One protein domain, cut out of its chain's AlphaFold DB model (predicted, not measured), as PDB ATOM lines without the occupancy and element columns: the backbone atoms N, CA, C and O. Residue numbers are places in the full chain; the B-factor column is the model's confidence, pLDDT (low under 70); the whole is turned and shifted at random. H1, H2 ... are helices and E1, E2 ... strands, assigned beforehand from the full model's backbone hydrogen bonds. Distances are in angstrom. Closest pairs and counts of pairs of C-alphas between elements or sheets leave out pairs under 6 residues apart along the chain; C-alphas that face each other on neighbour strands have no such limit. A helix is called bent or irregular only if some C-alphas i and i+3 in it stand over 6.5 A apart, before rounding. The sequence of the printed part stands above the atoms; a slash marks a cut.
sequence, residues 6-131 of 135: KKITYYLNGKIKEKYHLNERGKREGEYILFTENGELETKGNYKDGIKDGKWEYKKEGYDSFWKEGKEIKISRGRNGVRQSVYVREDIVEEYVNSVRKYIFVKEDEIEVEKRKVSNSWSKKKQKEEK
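What this domain is: This is residues 6 to 131 of the 135 residues of an uncharacterized protein of Fusobacterium necrophorum (UniProt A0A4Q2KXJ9). Picture a twisted wall of seven strands, E1 to E7, zigzagging side by side, with helix H1 across one face near its E7 end and a long thin tail, carrying H2, leading away from the body. Residues 101 to 109 and 115 to 131 stand free; the body without them spans 48 by 34 by 16 A. The printed part has 126 residues, with seven named strands and then two named helices; the sheet is antiparallel in the order E1 E2 E3 E4 E5 E6 E7, and the class is mixed. The whole is loose, with a radius of gyration of the C-alphas of 19.6 A, and elongated, spanning 68 by 35 by 28 A.

Where its parts are: Find C-alpha 6 at (93.448, 132.419, 107.330), where E1, residues 6 to 10, begins. Read on through E2, residues 16 to 22, 17.4 A long; E3, residues 28 to 35, 17.1 A; E4, residues 41 to 48, 21.1 A; and E5, residues 51 to 58, 16.8 A. E3 bends by 82 degrees at residue 31 and E5 by 93 degrees at residue 54. E6 is residues 63 to 68 and E7 residues 71 to 76, ending at C-alpha 76, (70.614, 111.351, 105.815). H1, residues 90 to 101, is 17.7 A long and irregular: C-alphas 91 and 94 are 7.8 A apart. H2, residues 122 to 129, ends at C-alpha 129, (72.191, 79.980, 126.988).

How they stand to each other: Begin with the sheet, a meander, each strand the antiparallel neighbour of the one before; each two successive strands form a hairpin. Look for N 7 and O 20, 2.8 A, between E1 and E2; N 19 and O 33, 2.8 A, between E2 and E3; N 32 and O 45, 2.8 A, between E3 and E4; N 57 and O 44, 2.8 A, between E4 and E5; N 56 and O 65, 2.7 A, between E5 and E6; and N 66 and O 73, 2.8 A, between E6 and E7, each within hydrogen-bond range. E1 and E7 are the edge strands. H1 is on the sheet at a height of 10.3 A, across the strands, at 76 degrees to E6 on the local plane. It lies over E6, and only just over E5 and E7, with 3 C-alphas falling on each. H2 is not on the sheet, and H1 and H2 are apart. O i to N i+4 pairs are within range in 6 of 8 for H1 and 2 of 4 for H2.

The domain as a whole: The C-alphas of Gly 14 and Lys 131, the two farthest apart, are 69.6 A apart. The printed part has no cut. The links E7 to H1, 13 residues, and H1 to H2, 20 residues, are long. Mean pLDDT of the printed part is 70.8; residues 77 to 131 are under 70.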
ATOM      1  N   LYS A   6      94.168 132.898 108.511       94.94
ATOM      2  CA  LYS A   6      93.448 132.419 107.330       94.94
ATOM      3  C   LYS A   6      94.402 131.774 106.323       94.94
ATOM      4  O   LYS A   6      95.418 132.352 105.939       94.94
ATOM      5  N   LYS A   7      94.051 130.581 105.854       96.81
ATOM      6  CA  LYS A   7      94.768 129.821 104.828       96.81
ATOM      7  C   LYS A   7      93.862 129.555 103.636       96.81
ATOM      8  O   LYS A   7      92.679 129.252 103.781       96.81
ATOM      9  N   ILE A   8      94.452 129.666 102.454       97.88
ATOM     10  CA  ILE A   8      93.839 129.317 101.176       97.88
ATOM     11  C   ILE A   8      94.853 128.453 100.439       97.88
ATOM     12  O   ILE A   8      96.028 128.810 100.366       97.88
ATOM     13  N   THR A   9      94.410 127.315  99.920       97.94
ATOM     14  CA  THR A   9      95.229 126.470  99.047       97.94
ATOM     15  C   THR A   9      94.569 126.346  97.685       97.94
ATOM     16  O   THR A   9      93.380 126.638  97.520       97.94
ATOM     17  N   TYR A  10      95.352 125.934  96.696       98.25
ATOM     18  CA  TYR A  10      94.950 125.912  95.299       98.25
ATOM     19  C   TYR A  10      95.234 124.538  94.694       98.25
ATOM     20  O   TYR A  10      96.165 123.842  95.101       98.25
ATOM     21  N   TYR A  11      94.415 124.149  93.727       97.69
ATOM     22  CA  TYR A  11      94.702 123.049  92.817       97.69
ATOM     23  C   TYR A  11      95.793 123.449  91.818       97.69
ATOM     24  O   TYR A  11      96.091 124.631  91.645       97.69
ATOM     25  N   LEU A  12      96.362 122.467  91.110       97.44
ATOM     26  CA  LEU A  12      97.379 122.716  90.077       97.44
ATOM     27  C   LEU A  12      96.870 123.629  88.953       97.44
ATOM     28  O   LEU A  12      97.642 124.373  88.362       97.44
ATOM     29  N   ASN A  13      95.559 123.613  88.698       96.75
ATOM     30  CA  ASN A  13      94.899 124.492  87.731       96.75
ATOM     31  C   ASN A  13      94.693 125.939  88.239       96.75
ATOM     32  O   ASN A  13      94.030 126.731  87.573       96.75
ATOM     33  N   GLY A  14      95.198 126.279  89.429       97.06
ATOM     34  CA  GLY A  14      95.096 127.609  90.031       97.06
ATOM     35  C   GLY A  14      93.746 127.930  90.683       97.06
ATOM     36  O   GLY A  14      93.610 128.987  91.297       97.06
ATOM     37  N   LYS A  15      92.745 127.044  90.608       98.06
ATOM     38  CA  LYS A  15      91.472 127.227  91.323       98.06
ATOM     39  C   LYS A  15      91.641 126.937  92.808       98.06
ATOM     40  O   LYS A  15      92.461 126.117  93.213       98.06
ATOM     41  N   ILE A  16      90.843 127.607  93.635       98.06
ATOM     42  CA  ILE A  16      90.871 127.411  95.087       98.06
ATOM     43  C   ILE A  16      90.453 125.978  95.413       98.06
ATOM     44  O   ILE A  16      89.412 125.519  94.952       98.06
ATOM     45  N   LYS A  17      91.252 125.311  96.245       98.44
ATOM     46  CA  LYS A  17      90.984 123.973  96.771       98.44
ATOM     47  C   LYS A  17      90.263 124.043  98.106       98.44
ATOM     48  O   LYS A  17      89.143 123.568  98.227       98.44
ATOM     49  N   GLU A  18      90.865 124.677  99.104       98.25
ATOM     50  CA  GLU A  18      90.259 124.816 100.430       98.25
ATOM     51  C   GLU A  18      90.556 126.182 101.049       98.25
ATOM     52  O   GLU A  18      91.561 126.831 100.746       98.25
ATOM     53  N   LYS A  19      89.652 126.607 101.932       98.31
ATOM     54  CA  LYS A  19      89.786 127.775 102.804       98.31
ATOM     55  C   LYS A  19      89.575 127.323 104.243       98.31
ATOM     56  O   LYS A  19      88.606 126.617 104.520       98.31
ATOM     57  N   TYR A  20      90.462 127.725 105.144       97.50
ATOM     58  CA  TYR A  20      90.375 127.383 106.565       97.50
ATOM     59  C   TYR A  20      91.116 128.400 107.428       97.50
ATOM     60  O   TYR A  20      91.885 129.206 106.903       97.50
ATOM     61  N   HIS A  21      90.909 128.356 108.742       95.75
ATOM     62  CA  HIS A  21      91.677 129.156 109.694       95.75
ATOM     63  C   HIS A  21      92.475 128.247 110.623       95.75
ATOM     64  O   HIS A  21      92.115 127.086 110.839       95.75
ATOM     65  N   LEU A  22      93.595 128.762 111.118       95.69
ATOM     66  CA  LEU A  22      94.427 128.117 112.120       95.69
ATOM     67  C   LEU A  22      94.455 128.981 113.378       95.69
ATOM     68  O   LEU A  22      94.655 130.191 113.284       95.69
ATOM     69  N   ASN A  23      94.300 128.346 114.535       94.12
ATOM     70  CA  ASN A  23      94.535 128.984 115.821       94.12
ATOM     71  C   ASN A  23      96.040 129.110 116.113       94.12
ATOM     72  O   ASN A  23      96.896 128.605 115.380       94.12
ATOM     73  N   GLU A  24      96.369 129.742 117.237       92.44
ATOM     74  CA  GLU A  24      97.748 129.994 117.680       92.44
ATOM     75  C   GLU A  24      98.610 128.738 117.876       92.44
ATOM     76  O   GLU A  24      99.835 128.820 117.901       92.44
ATOM     77  N   ARG A  25      97.982 127.564 118.009       93.38
ATOM     78  CA  ARG A  25      98.663 126.268 118.145       93.38
ATOM     79  C   ARG A  25      98.851 125.571 116.797       93.38
ATOM     80  O   ARG A  25      99.235 124.406 116.764       93.38
ATOM     81  N   GLY A  26      98.524 126.247 115.694       93.88
ATOM     82  CA  GLY A  26      98.568 125.687 114.347       93.88
ATOM     83  C   GLY A  26      97.474 124.655 114.071       93.88
ATOM     84  O   GLY A  26      97.597 123.885 113.120       93.88
ATOM     85  N   LYS A  27      96.408 124.607 114.882       95.19
ATOM     86  CA  LYS A  27      95.277 123.693 114.673       95.19
ATOM     87  C   LYS A  27      94.153 124.388 113.920       95.19
ATOM     88  O   LYS A  27      93.957 125.585 114.087       95.19
ATOM     89  N   ARG A  28      93.392 123.636 113.116       95.50
ATOM     90  CA  ARG A  28      92.213 124.172 112.421       95.50
ATOM     91  C   ARG A  28      91.185 124.694 113.422       95.50
ATOM     92  O   ARG A  28      90.855 123.993 114.375       95.50
ATOM     93  N   GLU A  29      90.678 125.888 113.165       96.50
ATOM     94  CA  GLU A  29      89.711 126.589 114.009       96.50
ATOM     95  C   GLU A  29      88.702 127.310 113.110       96.50
ATOM     96  O   GLU A  29      89.063 127.807 112.044       96.50
ATOM     97  N   GLY A  30      87.434 127.341 113.505       95.06
ATOM     98  CA  GLY A  30      86.375 128.015 112.761       95.06
ATOM     99  C   GLY A  30      86.051 127.378 111.407       95.06
ATOM    100  O   GLY A  30      86.152 126.162 111.218       95.06
ATOM    101  N   GLU A  31      85.608 128.214 110.467       96.69
ATOM    102  CA  GLU A  31      85.030 127.772 109.197       96.69
ATOM    103  C   GLU A  31      86.056 127.073 108.296       96.69
ATOM    104  O   GLU A  31      87.165 127.567 108.065       96.69
ATOM    105  N   TYR A  32      85.632 125.938 107.739       97.88
ATOM    106  CA  TYR A  32      86.327 125.175 106.714       97.88
ATOM    107  C   TYR A  32      85.452 125.024 105.473       97.88
ATOM    108  O   TYR A  32      84.279 124.645 105.562       97.88
ATOM    109  N   ILE A  33      86.046 125.264 104.309       98.19
ATOM    110  CA  ILE A  33      85.398 125.111 103.008       98.19
ATOM    111  C   ILE A  33      86.340 124.356 102.073       98.19
ATOM    112  O   ILE A  33      87.495 124.745 101.922       98.19
ATOM    113  N   LEU A  34      85.827 123.319 101.416       98.19
ATOM    114  CA  LEU A  34      86.488 122.562 100.355       98.19
ATOM    115  C   LEU A  34      85.692 122.720  99.061       98.19
ATOM    116  O   LEU A  34      84.465 122.578  99.063       98.19
ATOM    117  N   PHE A  35      86.398 122.970  97.968       98.19
ATOM    118  CA  PHE A  35      85.851 123.062  96.623       98.19
ATOM    119  C   PHE A  35      86.329 121.884  95.774       98.19
ATOM    120  O   PHE A  35      87.375 121.312  96.054       98.19
ATOM    121  N   THR A  36      85.579 121.542  94.729       97.44
ATOM    122  CA  THR A  36      86.016 120.625  93.670       97.44
ATOM    123  C   THR A  36      87.075 121.299  92.787       97.44
ATOM    124  O   THR A  36      87.183 122.526  92.766       97.44
ATOM    125  N   GLU A  37      87.798 120.535  91.959       96.88
ATOM    126  CA  GLU A  37      88.693 121.108  90.932       96.88
ATOM    127  C   GLU A  37      87.972 122.029  89.938       96.88
ATOM    128  O   GLU A  37      88.601 122.888  89.318       96.88
ATOM    129  N   ASN A  38      86.651 121.894  89.807       96.56
ATOM    130  CA  ASN A  38      85.834 122.766  88.973       96.56
ATOM    131  C   ASN A  38      85.488 124.095  89.662       96.56
ATOM    132  O   ASN A  38      85.143 125.047  88.962       96.56
ATOM    133  N   GLY A  39      85.684 124.200  90.981       95.75
ATOM    134  CA  GLY A  39      85.378 125.376  91.801       95.75
ATOM    135  C   GLY A  39      84.021 125.305  92.508       95.75
ATOM    136  O   GLY A  39      83.589 126.288  93.108       95.75
ATOM    137  N   GLU A  40      83.339 124.164  92.449       97.12
ATOM    138  CA  GLU A  40      82.044 123.968  93.102       97.12
ATOM    139  C   GLU A  40      82.239 123.643  94.580       97.12
ATOM    140  O   GLU A  40      83.215 122.997  94.949       97.12
ATOM    141  N   LEU A  41      81.310 124.054  95.442       96.19
ATOM    142  CA  LEU A  41      81.367 123.688  96.855       96.19
ATOM    143  C   LEU A  41      81.257 122.163  97.009       96.19
ATOM    144  O   LEU A  41      80.264 121.574  96.597       96.19
ATOM    145  N   GLU A  42      82.239 121.535  97.650       96.75
ATOM    146  CA  GLU A  42      82.238 120.093  97.914       96.75
ATOM    147  C   GLU A  42      81.883 119.795  99.371       96.75
ATOM    148  O   GLU A  42      81.030 118.949  99.650       96.75
ATOM    149  N   THR A  43      82.517 120.498 100.312       97.19
ATOM    150  CA  THR A  43      82.294 120.315 101.751       97.19
ATOM    151  C   THR A  43      82.379 121.641 102.492       97.19
ATOM    152  O   THR A  43      83.232 122.475 102.187       97.19
ATOM    153  N   LYS A  44      81.527 121.825 103.502       97.19
ATOM    154  CA  LYS A  44      81.606 122.951 104.436       97.19
ATOM    155  C   LYS A  44      81.334 122.489 105.861       97.19
ATOM    156  O   LYS A  44      80.452 121.665 106.079       97.19
ATOM    157  N   GLY A  45      82.059 123.039 106.826       96.00
ATOM    158  CA  GLY A  45      81.844 122.772 108.247       96.00
ATOM    159  C   GLY A  45      82.691 123.681 109.127       96.00
ATOM    160  O   GLY A  45      83.259 124.658 108.639       96.00
ATOM    161  N   ASN A  46      82.786 123.350 110.413       95.50
ATOM    162  CA  ASN A  46      83.661 124.046 111.353       95.50
ATOM    163  C   ASN A  46      84.626 123.080 112.045       95.50
ATOM    164  O   ASN A  46      84.327 121.894 112.227       95.50
ATOM    165  N   TYR A  47      85.779 123.613 112.434       95.94
ATOM    166  CA  TYR A  47      86.710 122.980 113.356       95.94
ATOM    167  C   TYR A  47      86.769 123.747 114.676       95.94
ATOM    168  O   TYR A  47      86.625 124.966 114.701       95.94
ATOM    169  N   LYS A  48      87.052 123.022 115.753       94.94
ATOM    170  CA  LYS A  48      87.419 123.554 117.059       94.94
ATOM    171  C   LYS A  48      88.615 122.770 117.577       94.94
ATOM    172  O   LYS A  48      88.553 121.542 117.655       94.94
ATOM    173  N   ASP A  49      89.723 123.450 117.871       94.12
ATOM    174  CA  ASP A  49      90.967 122.823 118.335       94.12
ATOM    175  C   ASP A  49      91.455 121.658 117.446       94.12
ATOM    176  O   ASP A  49      92.012 120.661 117.918       94.12
ATOM    177  N   GLY A  50      91.274 121.788 116.129       95.38
ATOM    178  CA  GLY A  50      91.674 120.795 115.129       95.38
ATOM    179  C   GLY A  50      90.702 119.628 114.944       95.38
ATOM    180  O   GLY A  50      90.964 118.761 114.113       95.38
ATOM    181  N   ILE A  51      89.578 119.608 115.661       95.12
ATOM    182  CA  ILE A  51      88.553 118.561 115.582       95.12
ATOM    183  C   ILE A  51      87.309 119.136 114.907       95.12
ATOM    184  O   ILE A  51      86.981 120.301 115.104       95.12
ATOM    185  N   LYS A  52      86.622 118.344 114.080       94.50
ATOM    186  CA  LYS A  52      85.341 118.753 113.491       94.50
ATOM    187  C   LYS A  52      84.338 119.091 114.600       94.50
ATOM    188  O   LYS A  52      84.205 118.327 115.553       94.50
ATOM    189  N   ASP A  53      83.621 120.198 114.448       92.06
ATOM    190  CA  ASP A  53      82.607 120.655 115.399       92.06
ATOM    191  C   ASP A  53      81.371 121.186 114.658       92.06
ATOM    192  O   ASP A  53      81.468 121.835 113.612       92.06
ATOM    193  N   GLY A  54      80.191 120.868 115.184       86.69
ATOM    194  CA  GLY A  54      78.903 121.263 114.632       86.69
ATOM    195  C   GLY A  54      78.552 120.586 113.305       86.69
ATOM    196  O   GLY A  54      78.962 119.462 113.007       86.69
ATOM    197  N   LYS A  55      77.728 121.268 112.506       88.19
ATOM    198  CA  LYS A  55      77.208 120.749 111.237       88.19
ATOM    199  C   LYS A  55      78.288 120.727 110.149       88.19
ATOM    200  O   LYS A  55      79.007 121.702 109.949       88.19
ATOM    201  N   TRP A  56      78.323 119.627 109.408       91.44
ATOM    202  CA  TRP A  56      79.140 119.389 108.228       91.44
ATOM    203  C   TRP A  56      78.244 119.018 107.050       91.44
ATOM    204  O   TRP A  56      77.444 118.090 107.133       91.44
ATOM    205  N   GLU A  57      78.385 119.743 105.949       90.25
ATOM    206  CA  GLU A  57      77.617 119.541 104.725       90.25
ATOM    207  C   GLU A  57      78.513 118.970 103.635       90.25
ATOM    208  O   GLU A  57      79.568 119.534 103.346       90.25
ATOM    209  N   TYR A  58      78.060 117.895 102.994       92.06
ATOM    210  CA  TYR A  58      78.791 117.213 101.925       92.06
ATOM    211  C   TYR A  58      77.940 117.175 100.654       92.06
ATOM    212  O   TYR A  58      76.918 116.489 100.612       92.06
ATOM    213  N   LYS A  59      78.302 117.929  99.613       90.62
ATOM    214  CA  LYS A  59      77.423 118.101  98.438       90.62
ATOM    215  C   LYS A  59      77.255 116.835  97.596       90.62
ATOM    216  O   LYS A  59      76.189 116.648  97.023       90.62
ATOM    217  N   LYS A  60      78.269 115.969  97.558       88.25
ATOM    218  CA  LYS A  60      78.248 114.705  96.800       88.25
ATOM    219  C   LYS A  60      77.622 113.536  97.562       88.25
ATOM    220  O   LYS A  60      77.293 112.523  96.957       88.25
ATOM    221  N   GLU A  61      77.433 113.680  98.870       85.25
ATOM    222  CA  GLU A  61      76.920 112.610  99.721       85.25
ATOM    223  C   GLU A  61      75.405 112.703  99.903       85.25
ATOM    224  O   GLU A  61      74.811 113.772  99.802       85.25
ATOM    225  N   GLY A  62      74.763 111.589 100.252       80.31
ATOM    226  CA  GLY A  62      73.346 111.560 100.629       80.31
ATOM    227  C   GLY A  62      73.058 112.043 102.057       80.31
ATOM    228  O   GLY A  62      71.928 111.915 102.512       80.31
ATOM    229  N   TYR A  63      74.052 112.554 102.788       80.69
ATOM    230  CA  TYR A  63      73.937 112.923 104.201       80.69
ATOM    231  C   TYR A  63      74.710 114.208 104.538       80.69
ATOM    232  O   TYR A  63      75.672 114.579 103.867       80.69
ATOM    233  N   ASP A  64      74.271 114.880 105.599       85.31
ATOM    234  CA  ASP A  64      75.073 115.818 106.392       85.31
ATOM    235  C   ASP A  64      75.652 115.070 107.600       85.31
ATOM    236  O   ASP A  64      75.150 114.011 107.967       85.31
ATOM    237  N   SER A  65      76.662 115.621 108.267       84.12
ATOM    238  CA  SER A  65      77.093 115.124 109.577       84.12
ATOM    239  C   SER A  65      76.973 116.205 110.641       84.12
ATOM    240  O   SER A  65      77.063 117.394 110.353       84.12
ATOM    241  N   PHE A  66      76.822 115.795 111.891       82.88
ATOM    242  CA  PHE A  66      77.000 116.645 113.055       82.88
ATOM    243  C   PHE A  66      78.127 116.075 113.906       82.88
ATOM    244  O   PHE A  66      78.137 114.881 114.207       82.88
ATOM    245  N   TRP A  67      79.087 116.922 114.256       83.56
ATOM    246  CA  TRP A  67      80.249 116.553 115.046       83.56
ATOM    247  C   TRP A  67      80.207 117.244 116.402       83.56
ATOM    248  O   TRP A  67      79.978 118.447 116.486       83.56
ATOM    249  N   LYS A  68      80.441 116.483 117.470       83.06
ATOM    250  CA  LYS A  68      80.535 117.016 118.830       83.06
ATOM    251  C   LYS A  68      81.500 116.166 119.635       83.06
ATOM    252  O   LYS A  68      81.376 114.945 119.634       83.06
ATOM    253  N   GLU A  69      82.488 116.803 120.261       82.75
ATOM    254  CA  GLU A  69      83.490 116.120 121.100       82.75
ATOM    255  C   GLU A  69      84.165 114.932 120.382       82.75
ATOM    256  O   GLU A  69      84.405 113.869 120.948       82.75
ATOM    257  N   GLY A  70      84.430 115.097 119.080       79.88
ATOM    258  CA  GLY A  70      85.035 114.062 118.237       79.88
ATOM    259  C   GLY A  70      84.104 112.909 117.842       79.88
ATOM    260  O   GLY A  70      84.540 112.003 117.133       79.88
ATOM    261  N   LYS A  71      82.828 112.930 118.242       79.88
ATOM    262  CA  LYS A  71      81.817 111.955 117.821       79.88
ATOM    263  C   LYS A  71      81.078 112.459 116.577       79.88
ATOM    264  O   LYS A  71      80.605 113.594 116.558       79.88
ATOM    265  N   GLU A  72      80.975 111.610 115.552       81.50
ATOM    266  CA  GLU A  72      80.199 111.883 114.334       81.50
ATOM    267  C   GLU A  72      78.798 111.286 114.417       81.50
ATOM    268  O   GLU A  72      78.619 110.125 114.791       81.50
ATOM    269  N   ILE A  73      77.826 112.064 113.958       75.81
ATOM    270  CA  ILE A  73      76.458 111.635 113.705       75.81
ATOM    271  C   ILE A  73      76.133 111.935 112.243       75.81
ATOM    272  O   ILE A  73      76.217 113.087 111.829       75.81
ATOM    273  N   LYS A  74      75.732 110.927 111.463       77.81
ATOM    274  CA  LYS A  74      75.305 111.116 110.067       77.81
ATOM    275  C   LYS A  74      73.796 111.354 110.000       77.81
ATOM    276  O   LYS A  74      73.017 110.635 110.620       77.81
ATOM    277  N   ILE A  75      73.401 112.362 109.235       73.25
ATOM    278  CA  ILE A  75      72.032 112.841 109.046       73.25
ATOM    279  C   ILE A  75      71.690 112.687 107.564       73.25
ATOM    280  O   ILE A  75      72.054 113.527 106.741       73.25
ATOM    281  N   SER A  76      70.999 111.607 107.207       73.81
ATOM    282  CA  SER A  76      70.614 111.351 105.815       73.81
ATOM    283  C   SER A  76      69.608 112.389 105.308       73.81
ATOM    284  O   SER A  76      68.646 112.751 105.991       73.81
ATOM    285  N   ARG A  77      69.810 112.857 104.076       68.56
ATOM    286  CA  ARG A  77      68.875 113.721 103.353       68.56
ATOM    287  C   ARG A  77      67.807 112.817 102.735       68.56
ATOM    288  O   ARG A  77      68.051 112.178 101.716       68.56
ATOM    289  N   GLY A  78      66.652 112.686 103.385       61.19
ATOM    290  CA  GLY A  78      65.567 111.856 102.856       61.19
ATOM    291  C   GLY A  78      64.950 112.445 101.584       61.19
ATOM    292  O   GLY A  78      65.018 113.652 101.332       61.19
ATOM    293  N   ARG A  79      64.313 111.582 100.783       50.44
ATOM    294  CA  ARG A  79      63.426 112.012  99.693       50.44
ATOM    295  C   ARG A  79      62.276 112.790 100.346       50.44
ATOM    296  O   ARG A  79      61.574 112.217 101.167       50.44
ATOM    297  N   ASN A  80      62.098 114.066 100.006       43.28
ATOM    298  CA  ASN A  80      60.986 114.937 100.441       43.28
ATOM    299  C   ASN A  80      61.198 115.757 101.730       43.28
ATOM    300  O   ASN A  80      60.229 116.232 102.310       43.28
ATOM    301  N   GLY A  81      62.437 115.971 102.183       43.56
ATOM    302  CA  GLY A  81      62.712 116.872 103.318       43.56
ATOM    303  C   GLY A  81      62.486 116.251 104.702       43.56
ATOM    304  O   GLY A  81      62.898 116.834 105.704       43.56
ATOM    305  N   VAL A  82      61.942 115.033 104.755       41.75
ATOM    306  CA  VAL A  82      61.882 114.215 105.969       41.75
ATOM    307  C   VAL A  82      63.265 113.614 106.223       41.75
ATOM    308  O   VAL A  82      63.805 112.869 105.403       41.75
ATOM    309  N   ARG A  83      63.868 113.961 107.362       52.94
ATOM    310  CA  ARG A  83      65.175 113.459 107.810       52.94
ATOM    311  C   ARG A  83      65.037 111.991 108.222       52.94
ATOM    312  O   ARG A  83      64.748 111.690 109.374       52.94
ATOM    313  N   GLN A  84      65.208 111.074 107.274       41.94
ATOM    314  CA  GLN A  84      65.130 109.641 107.551       41.94
ATOM    315  C   GLN A  84      66.368 109.176 108.324       41.94
ATOM    316  O   GLN A  84      67.477 109.180 107.797       41.94
ATOM    317  N   SER A  85      66.145 108.716 109.555       43.56
ATOM    318  CA  SER A  85      67.077 107.972 110.411       43.56
ATOM    319  C   SER A  85      68.407 108.669 110.725       43.56
ATOM    320  O   SER A  85      69.331 108.736 109.915       43.56
ATOM    321  N   VAL A  86      68.531 109.129 111.968       50.00
ATOM    322  CA  VAL A  86      69.825 109.456 112.561       50.00
ATOM    323  C   VAL A  86      70.297 108.209 113.307       50.00
ATOM    324  O   VAL A  86      69.681 107.809 114.292       50.00
ATOM    325  N   TYR A  87      71.373 107.573 112.844       41.44
ATOM    326  CA  TYR A  87      72.043 106.535 113.627       41.44
ATOM    327  C   TYR A  87      72.835 107.230 114.734       41.44
ATOM    328  O   TYR A  87      73.956 107.691 114.517       41.44
ATOM    329  N   VAL A  88      72.228 107.355 115.911       47.12
ATOM    330  CA  VAL A  88      72.883 107.882 117.111       47.12
ATOM    331  C   VAL A  88      73.151 106.698 118.033       47.12
ATOM    332  O   VAL A  88      72.258 105.882 118.263       47.12
ATOM    333  N   ARG A  89      74.371 106.580 118.565       39.50
ATOM    334  CA  ARG A  89      74.583 105.706 119.725       39.50
ATOM    335  C   ARG A  89      73.717 106.231 120.876       39.50
ATOM    336  O   ARG A  89      73.613 107.443 121.050       39.50
ATOM    337  N   GLU A  90      73.072 105.340 121.628       42.22
ATOM    338  CA  GLU A  90      72.076 105.710 122.651       42.22
ATOM    339  C   GLU A  90      72.595 106.750 123.670       42.22
ATOM    340  O   GLU A  90      71.803 107.523 124.198       42.22
ATOM    341  N   ASP A  91      73.916 106.850 123.871       48.97
ATOM    342  CA  ASP A  91      74.575 107.779 124.796       48.97
ATOM    343  C   ASP A  91      74.587 109.260 124.364       48.97
ATOM    344  O   ASP A  91      74.967 110.105 125.167       48.97
ATOM    345  N   ILE A  92      74.202 109.606 123.125       48.69
ATOM    346  CA  ILE A  92      74.365 110.979 122.575       48.69
ATOM    347  C   ILE A  92      73.015 111.638 122.224       48.69
ATOM    348  O   ILE A  92      72.952 112.816 121.870       48.69
ATOM    349  N   VAL A  93      71.902 110.903 122.326       53.19
ATOM    350  CA  VAL A  93      70.584 111.341 121.825       53.19
ATOM    351  C   VAL A  93      70.088 112.618 122.512       53.19
ATOM    352  O   VAL A  93      69.526 113.487 121.849       53.19
ATOM    353  N   GLU A  94      70.305 112.771 123.818       53.72
ATOM    354  CA  GLU A  94      69.725 113.871 124.599       53.72
ATOM    355  C   GLU A  94      70.444 115.213 124.377       53.72
ATOM    356  O   GLU A  94      69.801 116.238 124.133       53.72
ATOM    357  N   GLU A  95      71.781 115.206 124.349       52.38
ATOM    358  CA  GLU A  95      72.583 116.382 123.989       52.38
ATOM    359  C   GLU A  95      72.345 116.788 122.522       52.38
ATOM    360  O   GLU A  95      72.215 117.975 122.198       52.38
ATOM    361  N   TYR A  96      72.202 115.800 121.631       55.94
ATOM    362  CA  TYR A  96      71.862 116.013 120.227       55.94
ATOM    363  C   TYR A  96      70.494 116.686 120.066       55.94
ATOM    364  O   TYR A  96      70.409 117.756 119.470       55.94
ATOM    365  N   VAL A  97      69.424 116.130 120.647       54.84
ATOM    366  CA  VAL A  97      68.077 116.719 120.558       54.84
ATOM    367  C   VAL A  97      68.081 118.170 121.046       54.84
ATOM    368  O   VAL A  97      67.502 119.033 120.390       54.84
ATOM    369  N   ASN A  98      68.797 118.478 122.127       56.97
ATOM    370  CA  ASN A  98      68.878 119.841 122.653       56.97
ATOM    371  C   ASN A  98      69.717 120.790 121.778       56.97
ATOM    372  O   ASN A  98      69.334 121.947 121.599       56.97
ATOM    373  N   SER A  99      70.816 120.320 121.178       54.56
ATOM    374  CA  SER A  99      71.653 121.140 120.285       54.56
ATOM    375  C   SER A  99      71.003 121.403 118.923       54.56
ATOM    376  O   SER A  99      71.143 122.499 118.375       54.56
ATOM    377  N   VAL A 100      70.245 120.439 118.390       49.94
ATOM    378  CA  VAL A 100      69.581 120.566 117.086       49.94
ATOM    379  C   VAL A 100      68.216 121.259 117.210       49.94
ATOM    380  O   VAL A 100      67.830 121.971 116.283       49.94
ATOM    381  N   ARG A 101      67.533 121.195 118.369       51.28
ATOM    382  CA  ARG A 101      66.309 121.979 118.670       51.28
ATOM    383  C   ARG A 101      66.464 123.475 118.370       51.28
ATOM    384  O   ARG A 101      65.536 124.087 117.862       51.28
ATOM    385  N   LYS A 102      67.654 124.049 118.584       42.66
ATOM    386  CA  LYS A 102      67.951 125.462 118.272       42.66
ATOM    387  C   LYS A 102      67.927 125.788 116.768       42.66
ATOM    388  O   LYS A 102      67.737 126.941 116.398       42.66
ATOM    389  N   TYR A 103      68.118 124.789 115.906       37.88
ATOM    390  CA  TYR A 103      68.176 124.930 114.445       37.88
ATOM    391  C   TYR A 103      66.944 124.353 113.726       37.88
ATOM    392  O   TYR A 103      66.812 124.521 112.514       37.88
ATOM    393  N   ILE A 104      66.040 123.680 114.449       39.62
ATOM    394  CA  ILE A 104      64.771 123.145 113.938       39.62
ATOM    395  C   ILE A 104      63.628 124.018 114.471       39.62
ATOM    396  O   ILE A 104      62.779 123.568 115.225       39.62
ATOM    397  N   PHE A 105      63.578 125.281 114.050       30.02
ATOM    398  CA  PHE A 105      62.294 125.980 113.932       30.02
ATOM    399  C   PHE A 105      61.665 125.572 112.597       30.02
ATOM    400  O   PHE A 105      61.594 126.356 111.658       30.02
ATOM    401  N   VAL A 106      61.284 124.300 112.477       32.97
ATOM    402  CA  VAL A 106      60.439 123.808 111.385       32.97
ATOM    403  C   VAL A 106      59.511 122.766 111.998       32.97
ATOM    404  O   VAL A 106      59.944 121.644 112.226       32.97
ATOM    405  N   LYS A 107      58.284 123.217 112.301       28.67
ATOM    406  CA  LYS A 107      57.072 122.491 112.725       28.67
ATOM    407  C   LYS A 107      57.276 121.382 113.771       28.67
ATOM    408  O   LYS A 107      57.788 120.310 113.479       28.67
ATOM    409  N   GLU A 108      56.784 121.648 114.979       28.53
ATOM    410  CA  GLU A 108      56.846 120.796 116.178       28.53
ATOM    411  C   GLU A 108      56.235 119.384 116.043       28.53
ATOM    412  O   GLU A 108      56.390 118.581 116.958       28.53
ATOM    413  N   ASP A 109      55.634 119.024 114.906       31.00
ATOM    414  CA  ASP A 109      54.792 117.827 114.802       31.00
ATOM    415  C   ASP A 109      55.432 116.614 114.091       31.00
ATOM    416  O   ASP A 109      54.788 115.577 113.978       31.00
ATOM    417  N   GLU A 110      56.689 116.680 113.626       36.00
ATOM    418  CA  GLU A 110      57.267 115.616 112.768       36.00
ATOM    419  C   GLU A 110      58.591 114.995 113.264       36.00
ATOM    420  O   GLU A 110      59.292 114.321 112.506       36.00
ATOM    421  N   ILE A 111      58.957 115.160 114.541       39.97
ATOM    422  CA  ILE A 111      60.052 114.370 115.139       39.97
ATOM    423  C   ILE A 111      59.456 113.157 115.857       39.97
ATOM    424  O   ILE A 111      59.404 113.091 117.085       39.97
ATOM    425  N   GLU A 112      59.022 112.162 115.085       35.03
ATOM    426  CA  GLU A 112      58.749 110.834 115.626       35.03
ATOM    427  C   GLU A 112      60.097 110.145 115.896       35.03
ATOM    428  O   GLU A 112      60.726 109.550 115.020       35.03
ATOM    429  N   VAL A 113      60.606 110.294 117.125       37.84
ATOM    430  CA  VAL A 113      61.734 109.491 117.608       37.84
ATOM    431  C   VAL A 113      61.253 108.047 117.633       37.84
ATOM    432  O   VAL A 113      60.497 107.661 118.526       37.84
ATOM    433  N   GLU A 114      61.682 107.250 116.658       33.34
ATOM    434  CA  GLU A 114      61.387 105.822 116.577       33.34
ATOM    435  C   GLU A 114      62.079 105.085 117.741       33.34
ATOM    436  O   GLU A 114      63.117 104.441 117.610       33.34
ATOM    437  N   LYS A 115      61.499 105.190 118.943       35.00
ATOM    438  CA  LYS A 115      61.834 104.377 120.112       35.00
ATOM    439  C   LYS A 115      61.319 102.960 119.875       35.00
ATOM    440  O   LYS A 115      60.387 102.534 120.552       35.00
ATOM    441  N   ARG A 116      61.854 102.208 118.909       30.11
ATOM    442  CA  ARG A 116      61.490 100.790 118.766       30.11
ATOM    443  C   ARG A 116      62.567  99.946 118.078       30.11
ATOM    444  O   ARG A 116      62.713  99.950 116.867       30.11
ATOM    445  N   LYS A 117      63.142  99.072 118.920       32.75
ATOM    446  CA  LYS A 117      63.732  97.741 118.650       32.75
ATOM    447  C   LYS A 117      65.263  97.630 118.571       32.75
ATOM    448  O   LYS A 117      65.788  97.003 117.660       32.75
ATOM    449  N   VAL A 118      65.953  98.007 119.651       34.47
ATOM    450  CA  VAL A 118      67.180  97.290 120.088       34.47
ATOM    451  C   VAL A 118      66.904  96.370 121.296       34.47
ATOM    452  O   VAL A 118      67.811  95.808 121.889       34.47
ATOM    453  N   SER A 119      65.638  96.084 121.636       37.44
ATOM    454  CA  SER A 119      65.314  95.130 122.717       37.44
ATOM    455  C   SER A 119      65.136  93.666 122.285       37.44
ATOM    456  O   SER A 119      64.852  92.833 123.142       37.44
ATOM    457  N   ASN A 120      65.332  93.295 121.010       33.38
ATOM    458  CA  ASN A 120      64.996  91.935 120.538       33.38
ATOM    459  C   ASN A 120      66.132  91.089 119.937       33.38
ATOM    460  O   ASN A 120      65.857  89.982 119.472       33.38
ATOM    461  N   SER A 121      67.394  91.528 120.003       34.44
ATOM    462  CA  SER A 121      68.542  90.662 119.658       34.44
ATOM    463  C   SER A 121      69.314  90.160 120.890       34.44
ATOM    464  O   SER A 121      69.799  89.031 120.900       34.44
ATOM    465  N   TRP A 122      69.335  90.922 121.993       32.81
ATOM    466  CA  TRP A 122      70.036  90.512 123.224       32.81
ATOM    467  C   TRP A 122      69.184  89.670 124.191       32.81
ATOM    468  O   TRP A 122      69.711  88.846 124.934       32.81
ATOM    469  N   SER A 123      67.857  89.791 124.132       40.34
ATOM    470  CA  SER A 123      66.917  89.006 124.951       40.34
ATOM    471  C   SER A 123      66.728  87.568 124.442       40.34
ATOM    472  O   SER A 123      66.525  86.655 125.240       40.34
ATOM    473  N   LYS A 124      66.879  87.319 123.132       43.16
ATOM    474  CA  LYS A 124      66.794  85.961 122.559       43.16
ATOM    475  C   LYS A 124      68.085  85.148 122.677       43.16
ATOM    476  O   LYS A 124      68.009  83.922 122.652       43.16
ATOM    477  N   LYS A 125      69.252  85.791 122.826       42.16
ATOM    478  CA  LYS A 125      70.523  85.076 123.033       42.16
ATOM    479  C   LYS A 125      70.718  84.661 124.499       42.16
ATOM    480  O   LYS A 125      71.143  83.540 124.745       42.16
ATOM    481  N   LYS A 126      70.258  85.476 125.458       40.34
ATOM    482  CA  LYS A 126      70.339  85.153 126.896       40.34
ATOM    483  C   LYS A 126      69.382  84.032 127.340       40.34
ATOM    484  O   LYS A 126      69.764  83.183 128.132       40.34
ATOM    485  N   GLN A 127      68.183  83.930 126.750       43.31
ATOM    486  CA  GLN A 127      67.242  82.834 127.061       43.31
ATOM    487  C   GLN A 127      67.607  81.473 126.440       43.31
ATOM    488  O   GLN A 127      67.030  80.456 126.829       43.31
ATOM    489  N   LYS A 128      68.534  81.429 125.472       45.91
ATOM    490  CA  LYS A 128      68.984  80.173 124.848       45.91
ATOM    491  C   LYS A 128      70.234  79.593 125.522       45.91
ATOM    492  O   LYS A 128      70.414  78.382 125.476       45.91
ATOM    493  N   GLU A 129      71.037  80.423 126.189       44.03
ATOM    494  CA  GLU A 129      72.191  79.980 126.988       44.03
ATOM    495  C   GLU A 129      71.791  79.518 128.404       44.03
ATOM    496  O   GLU A 129      72.386  78.579 128.920       44.03
ATOM    497  N   GLU A 130      70.715  80.054 128.997       48.28
ATOM    498  CA  GLU A 130      70.221  79.601 130.317       48.28
ATOM    499  C   GLU A 130      69.394  78.298 130.276       48.28
ATOM    500  O   GLU A 130      69.215  77.653 131.305       48.28
ATOM    501  N   LYS A 131      68.921  77.855 129.101       53.81
ATOM    502  CA  LYS A 131      68.178  76.583 128.941       53.81
ATOM    503  C   LYS A 131      69.023  75.414 128.416       53.81
ATOM    504  O   LYS A 131      68.485  74.338 128.188       53.81
TER     505      LYS A 131